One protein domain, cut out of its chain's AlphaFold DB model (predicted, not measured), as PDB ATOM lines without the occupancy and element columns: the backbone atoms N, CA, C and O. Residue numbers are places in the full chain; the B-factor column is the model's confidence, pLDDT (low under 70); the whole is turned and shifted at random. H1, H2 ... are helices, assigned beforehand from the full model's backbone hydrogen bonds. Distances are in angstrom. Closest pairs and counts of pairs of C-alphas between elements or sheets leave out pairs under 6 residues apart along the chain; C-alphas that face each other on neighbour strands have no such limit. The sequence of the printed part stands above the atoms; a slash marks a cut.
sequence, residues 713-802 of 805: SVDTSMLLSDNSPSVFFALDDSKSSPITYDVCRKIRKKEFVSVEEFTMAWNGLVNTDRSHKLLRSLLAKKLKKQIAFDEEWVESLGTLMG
ATOM      1  N   SER A 713     113.655  91.257 139.650       44.56
ATOM      2  CA  SER A 713     114.143  91.700 140.962       44.56
ATOM      3  C   SER A 713     113.007  91.990 141.949       44.56
ATOM      4  O   SER A 713     113.208  91.876 143.162       44.56
ATOM      5  N   VAL A 714     111.792  92.280 141.470       46.72
ATOM      6  CA  VAL A 714     110.639  92.494 142.353       46.72
ATOM      7  C   VAL A 714     110.199  91.176 142.990       46.72
ATOM      8  O   VAL A 714     109.987  91.151 144.192       46.72
ATOM      9  N   ASP A 715     110.172  90.051 142.273       50.84
ATOM     10  CA  ASP A 715     109.573  88.824 142.822       50.84
ATOM     11  C   ASP A 715     110.552  88.018 143.704       50.84
ATOM     12  O   ASP A 715     110.215  87.596 144.811       50.84
ATOM     13  N   THR A 716     111.826  87.882 143.311       48.78
ATOM     14  CA  THR A 716     112.814  87.123 144.115       48.78
ATOM     15  C   THR A 716     113.412  87.910 145.282       48.78
ATOM     16  O   THR A 716     113.769  87.313 146.304       48.78
ATOM     17  N   SER A 717     113.487  89.245 145.195       48.50
ATOM     18  CA  SER A 717     113.829  90.065 146.362       48.50
ATOM     19  C   SER A 717     112.638  90.239 147.309       48.50
ATOM     20  O   SER A 717     112.867  90.192 148.520       48.50
ATOM     21  N   MET A 718     111.386  90.316 146.814       51.94
ATOM     22  CA  MET A 718     110.196  90.283 147.678       51.94
ATOM     23  C   MET A 718     110.082  88.960 148.428       51.94
ATOM     24  O   MET A 718     109.835  89.004 149.633       51.94
ATOM     25  N   LEU A 719     110.353  87.820 147.777       57.81
ATOM     26  CA  LEU A 719     110.324  86.483 148.393       57.81
ATOM     27  C   LEU A 719     111.220  86.356 149.639       57.81
ATOM     28  O   LEU A 719     110.912  85.567 150.530       57.81
ATOM     29  N   LEU A 720     112.295  87.150 149.736       60.12
ATOM     30  CA  LEU A 720     113.228  87.166 150.874       60.12
ATOM     31  C   LEU A 720     113.235  88.505 151.645       60.12
ATOM     32  O   LEU A 720     114.125  88.725 152.470       60.12
ATOM     33  N   SER A 721     112.274  89.400 151.389       62.03
ATOM     34  CA  SER A 721     112.132  90.696 152.073       62.03
ATOM     35  C   SER A 721     111.304  90.597 153.363       62.03
ATOM     36  O   SER A 721     110.577  89.627 153.584       62.03
ATOM     37  N   ASP A 722     111.376  91.630 154.209       54.78
ATOM     38  CA  ASP A 722     110.617  91.717 155.471       54.78
ATOM     39  C   ASP A 722     109.102  91.850 155.276       54.78
ATOM     40  O   ASP A 722     108.337  91.547 156.190       54.78
ATOM     41  N   ASN A 723     108.671  92.249 154.077       53.34
ATOM     42  CA  ASN A 723     107.274  92.524 153.749       53.34
ATOM     43  C   ASN A 723     106.594  91.389 152.969       53.34
ATOM     44  O   ASN A 723     105.468  91.570 152.509       53.34
ATOM     45  N   SER A 724     107.251  90.234 152.801       57.78
ATOM     46  CA  SER A 724     106.632  89.075 152.148       57.78
ATOM     47  C   SER A 724     105.478  88.553 153.016       57.78
ATOM     48  O   SER A 724     105.730  88.113 154.144       57.78
ATOM     49  N   PRO A 725     104.210  88.607 152.561       49.56
ATOM     50  CA  PRO A 725     103.100  88.083 153.339       49.56
ATOM     51  C   PRO A 725     103.316  86.583 153.533       49.56
ATOM     52  O   PRO A 725     103.424  85.841 152.558       49.56
ATOM     53  N   SER A 726     103.298  86.109 154.779       47.59
ATOM     54  CA  SER A 726     103.397  84.685 155.144       47.59
ATOM     55  C   SER A 726     102.284  83.792 154.556       47.59
ATOM     56  O   SER A 726     102.214  82.607 154.862       47.59
ATOM     57  N   VAL A 727     101.413  84.351 153.710       44.25
ATOM     58  CA  VAL A 727     100.154  83.784 153.216       44.25
ATOM     59  C   VAL A 727     100.234  83.345 151.739       44.25
ATOM     60  O   VAL A 727      99.288  82.747 151.239       44.25
ATOM     61  N   PHE A 728     101.350  83.548 151.024       48.53
ATOM     62  CA  PHE A 728     101.444  83.205 149.587       48.53
ATOM     63  C   PHE A 728     101.819  81.752 149.238       48.53
ATOM     64  O   PHE A 728     102.059  81.441 148.076       48.53
ATOM     65  N   PHE A 729     101.812  80.827 150.196       53.53
ATOM     66  CA  PHE A 729     102.283  79.461 149.965       53.53
ATOM     67  C   PHE A 729     101.210  78.401 150.223       53.53
ATOM     68  O   PHE A 729     101.319  77.582 151.129       53.53
ATOM     69  N   ALA A 730     100.203  78.356 149.349       47.38
ATOM     70  CA  ALA A 730      99.789  77.055 148.831       47.38
ATOM     71  C   ALA A 730     100.817  76.701 147.745       47.38
ATOM     72  O   ALA A 730     100.661  77.089 146.590       47.38
ATOM     73  N   LEU A 731     101.944  76.112 148.151       56.44
ATOM     74  CA  LEU A 731     102.996  75.737 147.211       56.44
ATOM     75  C   LEU A 731     102.470  74.581 146.363       56.44
ATOM     76  O   LEU A 731     102.215  73.495 146.873       56.44
ATOM     77  N   ASP A 732     102.278  74.862 145.081       69.94
ATOM     78  CA  ASP A 732     102.389  73.877 144.010       69.94
ATOM     79  C   ASP A 732     103.666  73.036 144.234       69.94
ATOM     80  O   ASP A 732     104.704  73.584 144.628       69.94
ATOM     81  N   ASP A 733     103.594  71.725 143.977       76.25
ATOM     82  CA  ASP A 733     104.718  70.774 144.024       76.25
ATOM     83  C   ASP A 733     105.939  71.239 143.201       76.25
ATOM     84  O   ASP A 733     107.041  70.713 143.351       76.25
ATOM     85  N   SER A 734     105.772  72.244 142.339       81.06
ATOM     86  CA  SER A 734     106.822  72.875 141.555       81.06
ATOM     87  C   SER A 734     107.741  73.826 142.338       81.06
ATOM     88  O   SER A 734     108.665  74.371 141.730       81.06
ATOM     89  N   LYS A 735     107.486  74.114 143.621       86.12
ATOM     90  CA  LYS A 735     108.204  75.135 144.408       86.12
ATOM     91  C   LYS A 735     108.933  74.541 145.617       86.12
ATOM     92  O   LYS A 735     108.478  73.580 146.223       86.12
ATOM     93  N   SER A 736     110.050  75.160 146.005       88.88
ATOM     94  CA  SER A 736     110.818  74.769 147.192       88.88
ATOM     95  C   SER A 736     110.024  75.024 148.475       88.88
ATOM     96  O   SER A 736     109.147  75.888 148.525       88.88
ATOM     97  N   SER A 737     110.334  74.285 149.536       88.50
ATOM     98  CA  SER A 737     109.578  74.339 150.788       88.50
ATOM     99  C   SER A 737     109.651  75.725 151.461       88.50
ATOM    100  O   SER A 737     110.657  76.427 151.317       88.50
ATOM    101  N   PRO A 738     108.658  76.123 152.285       88.38
ATOM    102  CA  PRO A 738     108.679  77.419 152.972       88.38
ATOM    103  C   PRO A 738     109.914  77.607 153.863       88.38
ATOM    104  O   PRO A 738     110.447  78.710 153.972       88.38
ATOM    105  N   ILE A 739     110.400  76.517 154.472       91.19
ATOM    106  CA  ILE A 739     111.608  76.535 155.302       91.19
ATOM    107  C   ILE A 739     112.870  76.806 154.473       91.19
ATOM    108  O   ILE A 739     113.774  77.480 154.957       91.19
ATOM    109  N   THR A 740     112.901  76.388 153.202       91.75
ATOM    110  CA  THR A 740     113.984  76.732 152.263       91.75
ATOM    111  C   THR A 740     114.092  78.241 152.093       91.75
ATOM    112  O   THR A 740     115.169  78.821 152.246       91.75
ATOM    113  N   TYR A 741     112.960  78.897 151.846       89.12
ATOM    114  CA  TYR A 741     112.896  80.347 151.696       89.12
ATOM    115  C   TYR A 741     113.260  81.081 152.997       89.12
ATOM    116  O   TYR A 741     114.070  82.012 152.962       89.12
ATOM    117  N   ASP A 742     112.739  80.645 154.150       89.56
ATOM    118  CA  ASP A 742     113.056  81.265 155.447       89.56
ATOM    119  C   ASP A 742     114.548  81.161 155.793       89.56
ATOM    120  O   ASP A 742     115.177  82.149 156.178       89.56
ATOM    121  N   VAL A 743     115.158  79.994 155.586       92.69
ATOM    122  CA  VAL A 743     116.585  79.798 155.856       92.69
ATOM    123  C   VAL A 743     117.452  80.614 154.901       92.69
ATOM    124  O   VAL A 743     118.400  81.264 155.345       92.69
ATOM    125  N   CYS A 744     117.126  80.665 153.608       90.44
ATOM    126  CA  CYS A 744     117.830  81.540 152.668       90.44
ATOM    127  C   CYS A 744     117.723  83.021 153.070       90.44
ATOM    128  O   CYS A 744     118.703  83.763 152.944       90.44
ATOM    129  N   ARG A 745     116.578  83.446 153.625       86.56
ATOM    130  CA  ARG A 745     116.393  84.792 154.187       86.56
ATOM    131  C   ARG A 745     117.296  85.024 155.401       86.56
ATOM    132  O   ARG A 745     118.032  86.013 155.414       86.56
ATOM    133  N   LYS A 746     117.312  84.101 156.370       90.44
ATOM    134  CA  LYS A 746     118.202  84.154 157.547       90.44
ATOM    135  C   LYS A 746     119.675  84.238 157.134       90.44
ATOM    136  O   LYS A 746     120.407  85.106 157.610       90.44
ATOM    137  N   ILE A 747     120.106  83.417 156.170       90.00
ATOM    138  CA  ILE A 747     121.476  83.434 155.623       90.00
ATOM    139  C   ILE A 747     121.820  84.807 155.040       90.00
ATOM    140  O   ILE A 747     122.896  85.340 155.321       90.00
ATOM    141  N   ARG A 748     120.913  85.404 154.257       83.00
ATOM    142  CA  ARG A 748     121.115  86.727 153.648       83.00
ATOM    143  C   ARG A 748     121.245  87.827 154.703       83.00
ATOM    144  O   ARG A 748     122.100  88.701 154.563       83.00
ATOM    145  N   LYS A 749     120.457  87.745 155.779       84.50
ATOM    146  CA  LYS A 749     120.532  88.646 156.941       84.50
ATOM    147  C   LYS A 749     121.702  88.364 157.885       84.50
ATOM    148  O   LYS A 749     121.925  89.132 158.815       84.50
ATOM    149  N   LYS A 750     122.481  87.307 157.625       89.44
ATOM    150  CA  LYS A 750     123.548  86.806 158.506       89.44
ATOM    151  C   LYS A 750     123.032  86.399 159.895       89.44
ATOM    152  O   LYS A 750     123.787  86.444 160.862       89.44
ATOM    153  N   GLU A 751     121.772  85.990 159.982       91.81
ATOM    154  CA  GLU A 751     121.185  85.427 161.195       91.81
ATOM    155  C   GLU A 751     121.694  83.995 161.422       91.81
ATOM    156  O   GLU A 751     122.226  83.334 160.518       91.81
ATOM    157  N   PHE A 752     121.574  83.526 162.664       92.38
ATOM    158  CA  PHE A 752     121.895  82.148 163.012       92.38
ATOM    159  C   PHE A 752     120.907  81.192 162.330       92.38
ATOM    160  O   PHE A 752     119.715  81.478 162.235       92.38
ATOM    161  N   VAL A 753     121.428  80.068 161.846       92.81
ATOM    162  CA  VAL A 753     120.667  78.977 161.228       92.81
ATOM    163  C   VAL A 753     121.211  77.697 161.839       92.81
ATOM    164  O   VAL A 753     122.426  77.485 161.763       92.81
ATOM    165  N   SER A 754     120.354  76.883 162.455       93.31
ATOM    166  CA  SER A 754     120.773  75.594 163.016       93.31
ATOM    167  C   SER A 754     121.059  74.569 161.910       93.31
ATOM    168  O   SER A 754     120.623  74.732 160.768       93.31
ATOM    169  N   VAL A 755     121.786  73.495 162.234       91.81
ATOM    170  CA  VAL A 755     122.043  72.409 161.270       91.81
ATOM    171  C   VAL A 755     120.734  71.780 160.787       91.81
ATOM    172  O   VAL A 755     120.579  71.504 159.599       91.81
ATOM    173  N   GLU A 756     119.769  71.598 161.686       91.88
ATOM    174  CA  GLU A 756     118.460  71.022 161.365       91.88
ATOM    175  C   GLU A 756     117.654  71.937 160.442       91.88
ATOM    176  O   GLU A 756     117.157  71.476 159.415       91.88
ATOM    177  N   GLU A 757     117.592  73.243 160.734       93.69
ATOM    178  CA  GLU A 757     116.949  74.225 159.853       93.69
ATOM    179  C   GLU A 757     117.589  74.212 158.461       93.69
ATOM    180  O   GLU A 757     116.888  74.159 157.450       93.69
ATOM    181  N   PHE A 758     118.924  74.210 158.404       94.25
ATOM    182  CA  PHE A 758     119.663  74.154 157.149       94.25
ATOM    183  C   PHE A 758     119.379  72.873 156.360       94.25
ATOM    184  O   PHE A 758     119.142  72.936 155.157       94.25
ATOM    185  N   THR A 759     119.361  71.724 157.030       90.69
ATOM    186  CA  THR A 759     119.082  70.418 156.417       90.69
ATOM    187  C   THR A 759     117.667  70.377 155.846       90.69
ATOM    188  O   THR A 759     117.465  69.969 154.705       90.69
ATOM    189  N   MET A 760     116.676  70.847 156.608       91.00
ATOM    190  CA  MET A 760     115.286  70.913 156.151       91.00
ATOM    191  C   MET A 760     115.114  71.863 154.962       91.00
ATOM    192  O   MET A 760     114.325  71.585 154.059       91.00
ATOM    193  N   ALA A 761     115.858  72.970 154.941       93.50
ATOM    194  CA  ALA A 761     115.915  73.876 153.800       93.50
ATOM    195  C   ALA A 761     116.597  73.240 152.580       93.50
ATOM    196  O   ALA A 761     116.120  73.392 151.464       93.50
ATOM    197  N   TRP A 762     117.683  72.493 152.774       93.81
ATOM    198  CA  TRP A 762     118.372  71.805 151.682       93.81
ATOM    199  C   TRP A 762     117.487  70.739 151.034       93.81
ATOM    200  O   TRP A 762     117.274  70.760 149.825       93.81
ATOM    201  N   ASN A 763     116.892  69.872 151.853       91.69
ATOM    202  CA  ASN A 763     115.982  68.815 151.401       91.69
ATOM    203  C   ASN A 763     114.659  69.371 150.855       91.69
ATOM    204  O   ASN A 763     113.918  68.672 150.173       91.69
ATOM    205  N   GLY A 764     114.354  70.628 151.172       91.75
ATOM    206  CA  GLY A 764     113.200  71.346 150.664       91.75
ATOM    207  C   GLY A 764     113.389  71.962 149.279       91.75
ATOM    208  O   GLY A 764     112.435  72.546 148.768       91.75
ATOM    209  N   LEU A 765     114.579  71.868 148.676       91.06
ATOM    210  CA  LEU A 765     114.835  72.378 147.330       91.06
ATOM    211  C   LEU A 765     114.096  71.552 146.274       91.06
ATOM    212  O   LEU A 765     114.249  70.337 146.195       91.06
ATOM    213  N   VAL A 766     113.375  72.235 145.386       91.44
ATOM    214  CA  VAL A 766     112.711  71.606 144.237       91.44
ATOM    215  C   VAL A 766     113.344  72.119 142.946       91.44
ATOM    216  O   VAL A 766     113.462  73.325 142.751       91.44
ATOM    217  N   ASN A 767     113.773  71.221 142.053       88.44
ATOM    218  CA  ASN A 767     114.512  71.583 140.829       88.44
ATOM    219  C   ASN A 767     113.680  72.392 139.821       88.44
ATOM    220  O   ASN A 767     114.238  73.155 139.039       88.44
ATOM    221  N   THR A 768     112.357  72.224 139.828       85.12
ATOM    222  CA  THR A 768     111.425  72.983 138.977       85.12
ATOM    223  C   THR A 768     111.104  74.367 139.535       85.12
ATOM    224  O   THR A 768     110.407  75.143 138.881       85.12
ATOM    225  N   ASP A 769     111.594  74.699 140.733       82.81
ATOM    226  CA  ASP A 769     111.418  76.030 141.287       82.81
ATOM    227  C   ASP A 769     112.225  77.032 140.461       82.81
ATOM    228  O   ASP A 769     113.441  76.907 140.314       82.81
ATOM    229  N   ARG A 770     111.560  78.078 139.962       75.81
ATOM    230  CA  ARG A 770     112.212  79.190 139.255       75.81
ATOM    231  C   ARG A 770     113.367  79.795 140.073       75.81
ATOM    232  O   ARG A 770     114.344  80.253 139.492       75.81
ATOM    233  N   SER A 771     113.293  79.735 141.407       80.88
ATOM    234  CA  SER A 771     114.330  80.225 142.326       80.88
ATOM    235  C   SER A 771     115.403  79.183 142.684       80.88
ATOM    236  O   SER A 771     116.325  79.506 143.437       80.88
ATOM    237  N   HIS A 772     115.325  77.943 142.181       85.56
ATOM    238  CA  HIS A 772     116.164  76.817 142.617       85.56
ATOM    239  C   HIS A 772     117.663  77.134 142.574       85.56
ATOM    240  O   HIS A 772     118.365  76.947 143.568       85.56
ATOM    241  N   LYS A 773     118.157  77.662 141.442       78.19
ATOM    242  CA  LYS A 773     119.582  78.005 141.272       78.19
ATOM    243  C   LYS A 773     120.064  78.986 142.349       78.19
ATOM    244  O   LYS A 773     121.143  78.797 142.911       78.19
ATOM    245  N   LEU A 774     119.256  80.000 142.672       78.94
ATOM    246  CA  LEU A 774     119.580  81.008 143.681       78.94
ATOM    247  C   LEU A 774     119.568  80.420 145.100       78.94
ATOM    248  O   LEU A 774     120.538  80.590 145.842       78.94
ATOM    249  N   LEU A 775     118.492  79.716 145.468       87.44
ATOM    250  CA  LEU A 775     118.329  79.113 146.796       87.44
ATOM    251  C   LEU A 775     119.446  78.097 147.075       87.44
ATOM    252  O   LEU A 775     120.120  78.178 148.105       87.44
ATOM    253  N   ARG A 776     119.728  77.215 146.106       90.75
ATOM    254  CA  ARG A 776     120.818  76.237 146.180       90.75
ATOM    255  C   ARG A 776     122.181  76.910 146.329       90.75
ATOM    256  O   ARG A 776     122.976  76.483 147.162       90.75
ATOM    257  N   SER A 777     122.449  77.979 145.577       83.88
ATOM    258  CA  SER A 777     123.709  78.734 145.674       83.88
ATOM    259  C   SER A 777     123.917  79.355 147.063       83.88
ATOM    260  O   SER A 777     125.000  79.232 147.648       83.88
ATOM    261  N   LEU A 778     122.875  79.968 147.641       86.38
ATOM    262  CA  LEU A 778     122.931  80.552 148.987       86.38
ATOM    263  C   LEU A 778     123.205  79.496 150.058       86.38
ATOM    264  O   LEU A 778     124.083  79.690 150.907       86.38
ATOM    265  N   LEU A 779     122.482  78.378 149.999       92.06
ATOM    266  CA  LEU A 779     122.669  77.281 150.935       92.06
ATOM    267  C   LEU A 779     124.066  76.657 150.781       92.06
ATOM    268  O   LEU A 779     124.780  76.516 151.771       92.06
ATOM    269  N   ALA A 780     124.525  76.393 149.553       88.81
ATOM    270  CA  ALA A 780     125.831  75.783 149.292       88.81
ATOM    271  C   ALA A 780     126.985  76.665 149.793       88.81
ATOM    272  O   ALA A 780     127.959  76.183 150.377       88.81
ATOM    273  N   LYS A 781     126.866  77.987 149.621       87.31
ATOM    274  CA  LYS A 781     127.845  78.950 150.133       87.31
ATOM    275  C   LYS A 781     127.881  78.976 151.662       87.31
ATOM    276  O   LYS A 781     128.969  79.057 152.238       87.31
ATOM    277  N   LYS A 782     126.718  78.911 152.326       91.38
ATOM    278  CA  LYS A 782     126.634  78.816 153.792       91.38
ATOM    279  C   LYS A 782     127.249  77.507 154.281       91.38
ATOM    280  O   LYS A 782     128.075  77.563 155.186       91.38
ATOM    281  N   LEU A 783     126.930  76.385 153.639       89.62
ATOM    282  CA  LEU A 783     127.474  75.067 153.954       89.62
ATOM    283  C   LEU A 783     129.001  75.043 153.887       89.62
ATOM    284  O   LEU A 783     129.659  74.722 154.872       89.62
ATOM    285  N   LYS A 784     129.575  75.479 152.758       86.94
ATOM    286  CA  LYS A 784     131.032  75.533 152.563       86.94
ATOM    287  C   LYS A 784     131.726  76.385 153.624       86.94
ATOM    288  O   LYS A 784     132.838  76.071 154.036       86.94
ATOM    289  N   LYS A 785     131.078  77.472 154.058       87.38
ATOM    290  CA  LYS A 785     131.594  78.313 155.135       87.38
ATOM    291  C   LYS A 785     131.521  77.592 156.483       87.38
ATOM    292  O   LYS A 785     132.517  77.603 157.180       87.38
ATOM    293  N   GLN A 786     130.396  76.971 156.839       88.19
ATOM    294  CA  GLN A 786     130.228  76.337 158.156       88.19
ATOM    295  C   GLN A 786     131.082  75.079 158.332       88.19
ATOM    296  O   GLN A 786     131.710  74.943 159.373       88.19
ATOM    297  N   ILE A 787     131.214  74.237 157.299       85.50
ATOM    298  CA  ILE A 787     132.095  73.051 157.330       85.50
ATOM    299  C   ILE A 787     133.550  73.430 157.648       85.50
ATOM    300  O   ILE A 787     134.277  72.653 158.255       85.50
ATOM    301  N   ALA A 788     133.993  74.629 157.260       82.12
ATOM    302  CA  ALA A 788     135.351  75.087 157.545       82.12
ATOM    303  C   ALA A 788     135.578  75.503 159.013       82.12
ATOM    304  O   ALA A 788     136.730  75.688 159.399       82.12
ATOM    305  N   PHE A 789     134.519  75.697 159.810       84.25
ATOM    306  CA  PHE A 789     134.613  76.276 161.157       84.25
ATOM    307  C   PHE A 789     133.923  75.463 162.259       84.25
ATOM    308  O   PHE A 789     134.163  75.759 163.427       84.25
ATOM    309  N   ASP A 790     133.075  74.490 161.921       84.81
ATOM    310  CA  ASP A 790     132.199  73.822 162.883       84.81
ATOM    311  C   ASP A 790     132.129  72.306 162.617       84.81
ATOM    312  O   ASP A 790     131.502  71.860 161.653       84.81
ATOM    313  N   GLU A 791     132.802  71.512 163.460       81.69
ATOM    314  CA  GLU A 791     132.821  70.040 163.370       81.69
ATOM    315  C   GLU A 791     131.420  69.429 163.564       81.69
ATOM    316  O   GLU A 791     131.108  68.409 162.948       81.69
ATOM    317  N   GLU A 792     130.535  70.089 164.321       81.31
ATOM    318  CA  GLU A 792     129.165  69.619 164.576       81.31
ATOM    319  C   GLU A 792     128.326  69.600 163.288       81.31
ATOM    320  O   GLU A 792     127.520  68.689 163.068       81.31
ATOM    321  N   TRP A 793     128.555  70.565 162.387       85.00
ATOM    322  CA  TRP A 793     127.929  70.600 161.061       85.00
ATOM    323  C   TRP A 793     128.369  69.426 160.185       85.00
ATOM    324  O   TRP A 793     127.565  68.917 159.407       85.00
ATOM    325  N   VAL A 794     129.622  68.984 160.308       81.81
ATOM    326  CA  VAL A 794     130.172  67.878 159.513       81.81
ATOM    327  C   VAL A 794     129.560  66.544 159.947       81.81
ATOM    328  O   VAL A 794     129.077  65.791 159.098       81.81
ATOM    329  N   GLU A 795     129.518  66.267 161.253       79.19
ATOM    330  CA  GLU A 795     128.954  65.018 161.791       79.19
ATOM    331  C   GLU A 795     127.434  64.927 161.586       79.19
ATOM    332  O   GLU A 795     126.899  63.891 161.172       79.19
ATOM    333  N   SER A 796     126.727  66.034 161.819       77.38
ATOM    334  CA  SER A 796     125.267  66.075 161.735       77.38
ATOM    335  C   SER A 796     124.764  65.968 160.290       77.38
ATOM    336  O   SER A 796     123.811  65.232 160.031       77.38
ATOM    337  N   LEU A 797     125.420  66.623 159.321       75.88
ATOM    338  CA  LEU A 797     125.022  66.534 157.909       75.88
ATOM    339  C   LEU A 797     125.346  65.177 157.286       75.88
ATOM    340  O   LEU A 797     124.536  64.671 156.513       75.88
ATOM    341  N   GLY A 798     126.463  64.548 157.670       70.06
ATOM    342  CA  GLY A 798     126.787  63.184 157.238       70.06
ATOM    343  C   GLY A 798     125.736  62.154 157.671       70.06
ATOM    344  O   GLY A 798     125.481  61.186 156.958       70.06
ATOM    345  N   THR A 799     125.073  62.400 158.804       68.69
ATOM    346  CA  THR A 799     124.005  61.537 159.328       68.69
ATOM    347  C   THR A 799     122.636  61.854 158.704       68.69
ATOM    348  O   THR A 799     121.832  60.948 158.488       68.69
ATOM    349  N   LEU A 800     122.361  63.127 158.396       64.19
ATOM    350  CA  LEU A 800     121.045  63.610 157.953       64.19
ATOM    351  C   LEU A 800     120.840  63.653 156.430       64.19
ATOM    352  O   LEU A 800     119.703  63.529 155.979       64.19
ATOM    353  N   MET A 801     121.899  63.832 155.636       65.31
ATOM    354  CA  MET A 801     121.802  63.932 154.170       65.31
ATOM    355  C   MET A 801     121.847  62.577 153.450       65.31
ATOM    356  O   MET A 801     121.756  62.537 152.230       65.31
ATOM    357  N   GLY A 802     121.931  61.466 154.190       57.38
ATOM    358  CA  GLY A 802     121.742  60.131 153.630       57.38
ATOM    359  C   GLY A 802     122.742  59.761 152.534       57.38
ATOM    360  O   GLY A 802     122.324  59.450 151.433       57.38
TER     361      GLY A 802
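What this domain is: This is residues 713 to 802 of the 805 residues of an uncharacterized protein of Legionellales bacterium (UniProt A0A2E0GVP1). Three helices, H2, H3 and H4, make a small core in which H3 and the longest helix, H4, both pack on H2 at steep angles. H5 sits at one end of the longest axis, packed on H3, while the short H1 sits at the opposite end, near H2 and joined to it by a long loop. The printed part has 90 residues with five named helices, H1 to H5 in that order along the chain, and no named strand; the class is all helix. It is compact, with a radius of gyration of the C-alphas of 13.2 A, and the C-alphas span 37 by 26 by 20 A.

Where its parts are: Find C-alpha 713 at (114.143, 91.700, 140.962); here H1 begins, and it covers residues 713 to 719. Read on past residues 720 to 737, which hold no named element, to C-alpha 738 at (108.679, 77.419, 152.972), where H2 begins; it runs over residues 738 to 749 and is 16.8 A long from first to last C-alpha. H3 follows at residues 755 to 763, 12.1 A long. H4, residues 772 to 787, is 22.0 A long. H5, residues 791 to 800, is 14.5 A long and ends at C-alpha 800, at (121.045, 63.610, 157.953).

How they stand to each other: Look first at H3 and H4, the hub, which touch three helices each. They only just touch, with 3 pairs of C-alphas within 8 A, and form a helical hairpin at a shallow tilt of 31 degrees, opposite ways; their closest C-alphas, of Trp 762 and Leu 779, are 7.0 A apart. H3 touches H2, which meets it with residues 739 to 744 alone, at a steep tilt of 58 degrees; the closest C-alphas, of Thr 740 and Ala 761, are 3.8 A apart. H4, with residues 775 to 782 alone, touches H2 at a steep tilt of 59 degrees, the same way, and the C-alphas of Cys 744 and Leu 778 come closest, at 6.4 A. Next find Val 755 and Trp 793, whose C-alphas, 6.2 A apart, are the closest of H3 and H5; these helices touch at a steep tilt of 42 degrees. H4 and H5 only just touch, with 3 pairs of C-alphas within 8 A, and only at the corner. H1 is close to H2 but not clearly touching, with the C-alphas of Leu 719 and Tyr 741 7.4 A apart, and it is apart from H3, H4 and H5. In H1, H2, H3, H4 and H5 every O i to N i+4 pair is within hydrogen-bond range.

The domain as a whole: The C-alphas of Val 714 and Glu 795, the two farthest apart, are 38.3 A from each other. The printed part has no cut. The link from H1 to H2 is long, with 18 residues. The model's mean pLDDT over the printed part is 78.3, and you will find values under 70 at residues 713 to 732 and 799 to 802.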